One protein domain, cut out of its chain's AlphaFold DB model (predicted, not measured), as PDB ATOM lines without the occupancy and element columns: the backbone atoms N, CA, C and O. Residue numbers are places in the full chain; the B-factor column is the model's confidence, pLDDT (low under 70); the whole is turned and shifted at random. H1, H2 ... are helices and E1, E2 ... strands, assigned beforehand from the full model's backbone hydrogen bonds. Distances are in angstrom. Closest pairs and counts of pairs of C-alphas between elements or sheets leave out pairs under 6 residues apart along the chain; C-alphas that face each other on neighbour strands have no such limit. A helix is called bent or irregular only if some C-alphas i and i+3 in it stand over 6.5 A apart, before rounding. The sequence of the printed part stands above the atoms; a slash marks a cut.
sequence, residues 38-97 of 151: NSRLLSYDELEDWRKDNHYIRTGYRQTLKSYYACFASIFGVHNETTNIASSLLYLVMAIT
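Overview. This is residues 38 to 97 of the 151 residues of a protein of Microbotryum silenes-dioicae (UniProt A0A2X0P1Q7). One long helix, H2, begins at a small looped head and makes most of the length, with residues 87 to 97 sticking out as a free arm. The head is a winding stretch, residues 38 to 58, with the short strand E1 near the beginning of H2, and the short helix H1 set off to one side. The printed part has 60 residues, with one named strand and two named helices in the order E1, H1, H2; the class is mostly helix, though under half of the residues are in named elements. The whole is loose and elongated, with a radius of gyration of the C-alphas of 13.2 A and spans of 41 by 26 by 18 A.

Along the chain. H2, residues 80 to 96, runs 25.9 A from C-alpha 80 at (-47.505, 35.612, 7.672) to C-alpha 96 at (-69.496, 33.978, 21.280). It is irregular, but only just: C-alphas 80 and 83 are 6.9 A apart. H1 is residues 68 to 74, 9.9 A long, beginning with C-alpha 68 at (-45.925, 38.533, 25.669). E1 is residues 59 to 61, 5.8 A long.

Arrangement. H2 and E1 have 3 pairs of C-alphas within 8 A, the closest being those of Asn 80 and Gly 60, 5.5 A apart. H1 and H2 are only just apart, their closest C-alphas at 8.4 A, and a tight link of 5 residues joins them. H1 and E1 are apart, joined by a short link of 6 residues. E1 pairs with no named strand, but residues 42 to 43 pair with its residues 59 to 61, antiparallel. In H1 each O i to N i+4 pair is within hydrogen-bond range; in H2, 12 of 13 are.

Size, cuts and confidence. The C-alphas farthest apart, those of Asp 45 and Thr 97, are 41.2 A apart. Without the free residues 87 to 97, the body spans 28 by 22 by 18 A. The printed part has no cut and no long link between named elements. Mean pLDDT of the printed part is 86.5; residues 38 to 39 are under 70.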
ATOM      1  N   ASN A  38     -36.203  46.789  14.859       55.94
ATOM      2  CA  ASN A  38     -36.319  46.637  13.428       55.94
ATOM      3  C   ASN A  38     -37.666  45.971  13.203       55.94
ATOM      4  O   ASN A  38     -37.810  44.767  13.366       55.94
ATOM      5  N   SER A  39     -38.656  46.754  12.777       62.28
ATOM      6  CA  SER A  39     -39.927  46.266  12.217       62.28
ATOM      7  C   SER A  39     -39.736  45.487  10.904       62.28
ATOM      8  O   SER A  39     -40.653  45.373  10.093       62.28
ATOM      9  N   ARG A  40     -38.523  44.985  10.655       79.75
ATOM     10  CA  ARG A  40     -38.147  44.275   9.448       79.75
ATOM     11  C   ARG A  40     -38.677  42.852   9.545       79.75
ATOM     12  O   ARG A  40     -38.357  42.116  10.477       79.75
ATOM     13  N   LEU A  41     -39.470  42.486   8.548       85.38
ATOM     14  CA  LEU A  41     -39.902  41.115   8.331       85.38
ATOM     15  C   LEU A  41     -38.710  40.282   7.847       85.38
ATOM     16  O   LEU A  41     -37.901  40.750   7.045       85.38
ATOM     17  N   LEU A  42     -38.614  39.065   8.362       86.69
ATOM     18  CA  LEU A  42     -37.580  38.096   8.033       86.69
ATOM     19  C   LEU A  42     -37.935  37.339   6.746       86.69
ATOM     20  O   LEU A  42     -39.115  37.120   6.425       86.69
ATOM     21  N   SER A  43     -36.890  36.929   6.032       89.19
ATOM     22  CA  SER A  43     -36.962  35.929   4.962       89.19
ATOM     23  C   SER A  43     -36.947  34.506   5.540       89.19
ATOM     24  O   SER A  43     -36.514  34.300   6.673       89.19
ATOM     25  N   TYR A  44     -37.392  33.516   4.764       89.75
ATOM     26  CA  TYR A  44     -37.374  32.099   5.152       89.75
ATOM     27  C   TYR A  44     -35.970  31.614   5.545       89.75
ATOM     28  O   TYR A  44     -35.808  30.891   6.524       89.75
ATOM     29  N   ASP A  45     -34.943  32.060   4.821       87.81
ATOM     30  CA  ASP A  45     -33.557  31.643   5.061       87.81
ATOM     31  C   ASP A  45     -32.974  32.237   6.354       87.81
ATOM     32  O   ASP A  45     -32.096  31.639   6.971       87.81
ATOM     33  N   GLU A  46     -33.497  33.388   6.791       86.25
ATOM     34  CA  GLU A  46     -33.097  34.074   8.029       86.25
ATOM     35  C   GLU A  46     -33.774  33.472   9.277       86.25
ATOM     36  O   GLU A  46     -33.502  33.898  10.401       86.25
ATOM     37  N   LEU A  47     -34.691  32.516   9.101       87.50
ATOM     38  CA  LEU A  47     -35.446  31.904  10.189       87.50
ATOM     39  C   LEU A  47     -34.645  30.798  10.893       87.50
ATOM     40  O   LEU A  47     -33.847  30.088  10.282       87.50
ATOM     41  N   GLU A  48     -34.898  30.613  12.187       86.06
ATOM     42  CA  GLU A  48     -34.383  29.466  12.941       86.06
ATOM     43  C   GLU A  48     -35.038  28.168  12.439       86.06
ATOM     44  O   GLU A  48     -36.218  28.164  12.079       86.06
ATOM     45  N   ASP A  49     -34.303  27.056  12.430       87.25
ATOM     46  CA  ASP A  49     -34.745  25.825  11.759       87.25
ATOM     47  C   ASP A  49     -36.044  25.238  12.331       87.25
ATOM     48  O   ASP A  49     -36.846  24.673  11.592       87.25
ATOM     49  N   TRP A  50     -36.326  25.450  13.617       87.44
ATOM     50  CA  TRP A  50     -37.584  25.022  14.241       87.44
ATOM     51  C   TRP A  50     -38.815  25.813  13.768       87.44
ATOM     52  O   TRP A  50     -39.942  25.367  13.973       87.44
ATOM     53  N   ARG A  51     -38.622  26.988  13.153       87.75
ATOM     54  CA  ARG A  51     -39.697  27.853  12.631       87.75
ATOM     55  C   ARG A  51     -39.951  27.669  11.143       87.75
ATOM     56  O   ARG A  51     -40.925  28.213  10.635       87.75
ATOM     57  N   LYS A  52     -39.052  26.980  10.440       89.06
ATOM     58  CA  LYS A  52     -39.081  26.791   8.987       89.06
ATOM     59  C   LYS A  52     -40.086  25.708   8.594       89.06
ATOM     60  O   LYS A  52     -39.718  24.657   8.084       89.06
ATOM     61  N   ASP A  53     -41.363  25.974   8.816       88.31
ATOM     62  CA  ASP A  53     -42.454  25.046   8.517       88.31
ATOM     63  C   ASP A  53     -42.671  24.848   7.006       88.31
ATOM     64  O   ASP A  53     -42.738  23.721   6.517       88.31
ATOM     65  N   ASN A  54     -42.738  25.944   6.249       89.56
ATOM     66  CA  ASN A  54     -43.157  25.945   4.858       89.56
ATOM     67  C   ASN A  54     -42.201  26.747   3.966       89.56
ATOM     68  O   ASN A  54     -42.257  27.971   3.893       89.56
ATOM     69  N   HIS A  55     -41.381  26.032   3.197       87.44
ATOM     70  CA  HIS A  55     -40.413  26.617   2.263       87.44
ATOM     71  C   HIS A  55     -41.035  27.365   1.070       87.44
ATOM     72  O   HIS A  55     -40.316  28.055   0.346       87.44
ATOM     73  N   TYR A  56     -42.345  27.238   0.822       88.62
ATOM     74  CA  TYR A  56     -43.030  28.029  -0.208       88.62
ATOM     75  C   TYR A  56     -43.233  29.485   0.223       88.62
ATOM     76  O   TYR A  56     -43.314  30.369  -0.632       88.62
ATOM     77  N   ILE A  57     -43.269  29.752   1.530       87.19
ATOM     78  CA  ILE A  57     -43.403  31.100   2.079       87.19
ATOM     79  C   ILE A  57     -42.003  31.696   2.168       87.19
ATOM     80  O   ILE A  57     -41.184  31.285   2.979       87.19
ATOM     81  N   ARG A  58     -41.698  32.651   1.288       88.56
ATOM     82  CA  ARG A  58     -40.333  33.178   1.140       88.56
ATOM     83  C   ARG A  58     -40.018  34.333   2.082       88.56
ATOM     84  O   ARG A  58     -38.877  34.478   2.495       88.56
ATOM     85  N   THR A  59     -41.007  35.153   2.426       87.69
ATOM     86  CA  THR A  59     -40.817  36.388   3.201       87.69
ATOM     87  C   THR A  59     -42.035  36.689   4.059       87.69
ATOM     88  O   THR A  59     -43.108  36.138   3.832       87.69
ATOM     89  N   GLY A  60     -41.902  37.646   4.978       85.88
ATOM     90  CA  GLY A  60     -43.031  38.122   5.779       85.88
ATOM     91  C   GLY A  60     -43.108  37.473   7.155       85.88
ATOM     92  O   GLY A  60     -44.126  37.589   7.841       85.88
ATOM     93  N   TYR A  61     -42.036  36.801   7.574       88.81
ATOM     94  CA  TYR A  61     -41.948  36.217   8.898       88.81
ATOM     95  C   TYR A  61     -41.658  37.285   9.949       88.81
ATOM     96  O   TYR A  61     -40.850  38.192   9.765       88.81
ATOM     97  N   ARG A  62     -42.306  37.156  11.102       89.19
ATOM     98  CA  ARG A  62     -42.025  37.995  12.265       89.19
ATOM     99  C   ARG A  62     -40.741  37.532  12.962       89.19
ATOM    100  O   ARG A  62     -40.440  36.338  12.977       89.19
ATOM    101  N   GLN A  63     -40.013  38.454  13.585       86.56
ATOM    102  CA  GLN A  63     -38.882  38.124  14.459       86.56
ATOM    103  C   GLN A  63     -39.327  37.359  15.719       86.56
ATOM    104  O   GLN A  63     -40.504  37.363  16.084       86.56
ATOM    105  N   THR A  64     -38.396  36.683  16.391       84.38
ATOM    106  CA  THR A  64     -38.655  36.041  17.684       84.38
ATOM    107  C   THR A  64     -38.716  37.112  18.774       84.38
ATOM    108  O   THR A  64     -37.716  37.724  19.141       84.38
ATOM    109  N   LEU A  65     -39.918  37.386  19.288       85.81
ATOM    110  CA  LEU A  65     -40.093  38.335  20.388       85.81
ATOM    111  C   LEU A  65     -40.121  37.613  21.728       85.81
ATOM    112  O   LEU A  65     -40.903  36.693  21.938       85.81
ATOM    113  N   LYS A  66     -39.298  38.094  22.662       85.50
ATOM    114  CA  LYS A  66     -39.168  37.561  24.027       85.50
ATOM    115  C   LYS A  66     -40.116  38.227  25.033       85.50
ATOM    116  O   LYS A  66     -39.803  38.329  26.212       85.50
ATOM    117  N   SER A  67     -41.252  38.748  24.567       86.50
ATOM    118  CA  SER A  67     -42.228  39.449  25.406       86.50
ATOM    119  C   SER A  67     -43.651  39.157  24.954       86.50
ATOM    120  O   SER A  67     -43.984  39.328  23.779       86.50
ATOM    121  N   TYR A  68     -44.504  38.785  25.910       87.69
ATOM    122  CA  TYR A  68     -45.925  38.533  25.669       87.69
ATOM    123  C   TYR A  68     -46.648  39.784  25.166       87.69
ATOM    124  O   TYR A  68     -47.366  39.712  24.175       87.69
ATOM    125  N   TYR A  69     -46.397  40.949  25.770       87.62
ATOM    126  CA  TYR A  69     -46.997  42.212  25.326       87.62
ATOM    127  C   TYR A  69     -46.617  42.557  23.887       87.62
ATOM    128  O   TYR A  69     -47.457  42.998  23.109       87.62
ATOM    129  N   ALA A  70     -45.366  42.300  23.504       83.69
ATOM    130  CA  ALA A  70     -44.918  42.534  22.139       83.69
ATOM    131  C   ALA A  70     -45.522  41.521  21.139       83.69
ATOM    132  O   ALA A  70     -45.699  41.851  19.966       83.69
ATOM    133  N   CYS A  71     -45.866  40.305  21.586       86.38
ATOM    134  CA  CYS A  71     -46.679  39.337  20.832       86.38
ATOM    135  C   CYS A  71     -48.137  39.769  20.677       86.38
ATOM    136  O   CYS A  71     -48.673  39.671  19.577       86.38
ATOM    137  N   PHE A  72     -48.766  40.307  21.718       86.56
ATOM    138  CA  PHE A  72     -50.116  40.854  21.580       86.56
ATOM    139  C   PHE A  72     -50.139  42.070  20.650       86.56
ATOM    140  O   PHE A  72     -50.978  42.143  19.758       86.56
ATOM    141  N   ALA A  73     -49.169  42.980  20.778       85.00
ATOM    142  CA  ALA A  73     -49.061  44.145  19.901       85.00
ATOM    143  C   ALA A  73     -48.874  43.760  18.423       85.00
ATOM    144  O   ALA A  73     -49.374  44.453  17.542       85.00
ATOM    145  N   SER A  74     -48.198  42.640  18.132       85.81
ATOM    146  CA  SER A  74     -48.005  42.199  16.748       85.81
ATOM    147  C   SER A  74     -49.246  41.640  16.073       85.81
ATOM    148  O   SER A  74     -49.239  41.554  14.854       85.81
ATOM    149  N   ILE A  75     -50.309  41.313  16.818       85.56
ATOM    150  CA  ILE A  75     -51.586  40.885  16.222       85.56
ATOM    151  C   ILE A  75     -52.132  41.971  15.279       85.56
ATOM    152  O   ILE A  75     -52.718  41.655  14.249       85.56
ATOM    153  N   PHE A  76     -51.889  43.247  15.597       83.94
ATOM    154  CA  PHE A  76     -52.273  44.391  14.762       83.94
ATOM    155  C   PHE A  76     -51.256  44.720  13.655       83.94
ATOM    156  O   PHE A  76     -51.477  45.633  12.862       83.94
ATOM    157  N   GLY A  77     -50.126  44.009  13.605       83.12
ATOM    158  CA  GLY A  77     -49.137  44.111  12.536       83.12
ATOM    159  C   GLY A  77     -49.438  43.147  11.388       83.12
ATOM    160  O   GLY A  77     -50.133  42.146  11.555       83.12
ATOM    161  N   VAL A  78     -48.882  43.434  10.209       83.00
ATOM    162  CA  VAL A  78     -48.994  42.556   9.034       83.00
ATOM    163  C   VAL A  78     -47.783  41.625   8.971       83.00
ATOM    164  O   VAL A  78     -46.650  42.080   8.813       83.00
ATOM    165  N   HIS A  79     -48.020  40.321   9.091       87.50
ATOM    166  CA  HIS A  79     -47.042  39.246   8.913       87.50
ATOM    167  C   HIS A  79     -47.747  37.952   8.470       87.50
ATOM    168  O   HIS A  79     -48.973  37.873   8.489       87.50
ATOM    169  N   ASN A  80     -46.981  36.913   8.120       85.25
ATOM    170  CA  ASN A  80     -47.505  35.612   7.672       85.25
ATOM    171  C   ASN A  80     -48.610  35.044   8.588       85.25
ATOM    172  O   ASN A  80     -49.669  34.628   8.130       85.25
ATOM    173  N   GLU A  81     -48.410  35.128   9.907       85.44
ATOM    174  CA  GLU A  81     -49.374  34.589  10.877       85.44
ATOM    175  C   GLU A  81     -50.617  35.464  11.108       85.44
ATOM    176  O   GLU A  81     -51.528  35.049  11.822       85.44
ATOM    177  N   THR A  82     -50.693  36.676  10.541       86.94
ATOM    178  CA  THR A  82     -51.811  37.596  10.814       86.94
ATOM    179  C   THR A  82     -53.123  36.999  10.316       86.94
ATOM    180  O   THR A  82     -54.120  37.045  11.029       86.94
ATOM    181  N   THR A  83     -53.122  36.361   9.142       84.44
ATOM    182  CA  THR A  83     -54.309  35.693   8.585       84.44
ATOM    183  C   THR A  83     -54.746  34.496   9.435       84.44
ATOM    184  O   THR A  83     -55.943  34.316   9.681       84.44
ATOM    185  N   ASN A  84     -53.792  33.711   9.945       88.50
ATOM    186  CA  ASN A  84     -54.066  32.560  10.816       88.50
ATOM    187  C   ASN A  84     -54.711  32.998  12.140       88.50
ATOM    188  O   ASN A  84     -55.709  32.426  12.584       88.50
ATOM    189  N   ILE A  85     -54.180  34.062  12.745       90.12
ATOM    190  CA  ILE A  85     -54.709  34.614  13.995       90.12
ATOM    191  C   ILE A  85     -56.073  35.273  13.751       90.12
ATOM    192  O   ILE A  85     -57.028  34.984  14.465       90.12
ATOM    193  N   ALA A  86     -56.195  36.123  12.726       88.75
ATOM    194  CA  ALA A  86     -57.413  36.884  12.456       88.75
ATOM    195  C   ALA A  86     -58.616  35.985  12.138       88.75
ATOM    196  O   ALA A  86     -59.706  36.225  12.650       88.75
ATOM    197  N   SER A  87     -58.426  34.930  11.341       90.00
ATOM    198  CA  SER A  87     -59.493  33.965  11.037       90.00
ATOM    199  C   SER A  87     -59.962  33.208  12.284       90.00
ATOM    200  O   SER A  87     -61.166  33.077  12.513       90.00
ATOM    201  N   SER A  88     -59.027  32.786  13.137       88.69
ATOM    202  CA  SER A  88     -59.338  32.120  14.407       88.69
ATOM    203  C   SER A  88     -60.079  33.046  15.377       88.69
ATOM    204  O   SER A  88     -61.060  32.642  16.003       88.69
ATOM    205  N   LEU A  89     -59.655  34.311  15.476       90.69
ATOM    206  CA  LEU A  89     -60.328  35.323  16.293       90.69
ATOM    207  C   LEU A  89     -61.728  35.639  15.762       90.69
ATOM    208  O   LEU A  89     -62.661  35.756  16.552       90.69
ATOM    209  N   LEU A  90     -61.902  35.725  14.441       91.12
ATOM    210  CA  LEU A  90     -63.212  35.919  13.825       91.12
ATOM    211  C   LEU A  90     -64.162  34.764  14.159       91.12
ATOM    212  O   LEU A  90     -65.301  35.009  14.551       91.12
ATOM    213  N   TYR A  91     -63.690  33.517  14.057       91.50
ATOM    214  CA  TYR A  91     -64.474  32.344  14.447       91.50
ATOM    215  C   TYR A  91     -64.883  32.400  15.923       91.50
ATOM    216  O   TYR A  91     -66.047  32.174  16.247       91.50
ATOM    217  N   LEU A  92     -63.955  32.762  16.812       92.31
ATOM    218  CA  LEU A  92     -64.242  32.921  18.238       92.31
ATOM    219  C   LEU A  92     -65.304  34.000  18.488       92.31
ATOM    220  O   LEU A  92     -66.252  33.769  19.236       92.31
ATOM    221  N   VAL A  93     -65.180  35.159  17.835       92.69
ATOM    222  CA  VAL A  93     -66.157  36.250  17.945       92.69
ATOM    223  C   VAL A  93     -67.526  35.803  17.439       92.69
ATOM    224  O   VAL A  93     -68.521  36.038  18.119       92.69
ATOM    225  N   MET A  94     -67.600  35.113  16.299       89.75
ATOM    226  CA  MET A  94     -68.860  34.574  15.774       89.75
ATOM    227  C   MET A  94     -69.477  33.507  16.683       89.75
ATOM    228  O   MET A  94     -70.695  33.453  16.804       89.75
ATOM    229  N   ALA A  95     -68.658  32.672  17.325       88.50
ATOM    230  CA  ALA A  95     -69.131  31.635  18.237       88.50
ATOM    231  C   ALA A  95     -69.669  32.209  19.557       88.50
ATOM    232  O   ALA A  95     -70.627  31.673  20.109       88.50
ATOM    233  N   ILE A  96     -69.052  33.284  20.063       91.25
ATOM    234  CA  ILE A  96     -69.496  33.978  21.280       91.25
ATOM    235  C   ILE A  96     -70.696  34.876  20.991       91.25
ATOM    236  O   ILE A  96     -71.571  35.014  21.845       91.25
ATOM    237  N   THR A  97     -70.740  35.501  19.811       87.81
ATOM    238  CA  THR A  97     -71.870  36.344  19.419       87.81
ATOM    239  C   THR A  97     -73.119  35.466  19.398       87.81
ATOM    240  O   THR A  97     -73.163  34.507  18.624       87.81
TER     241      THR A  97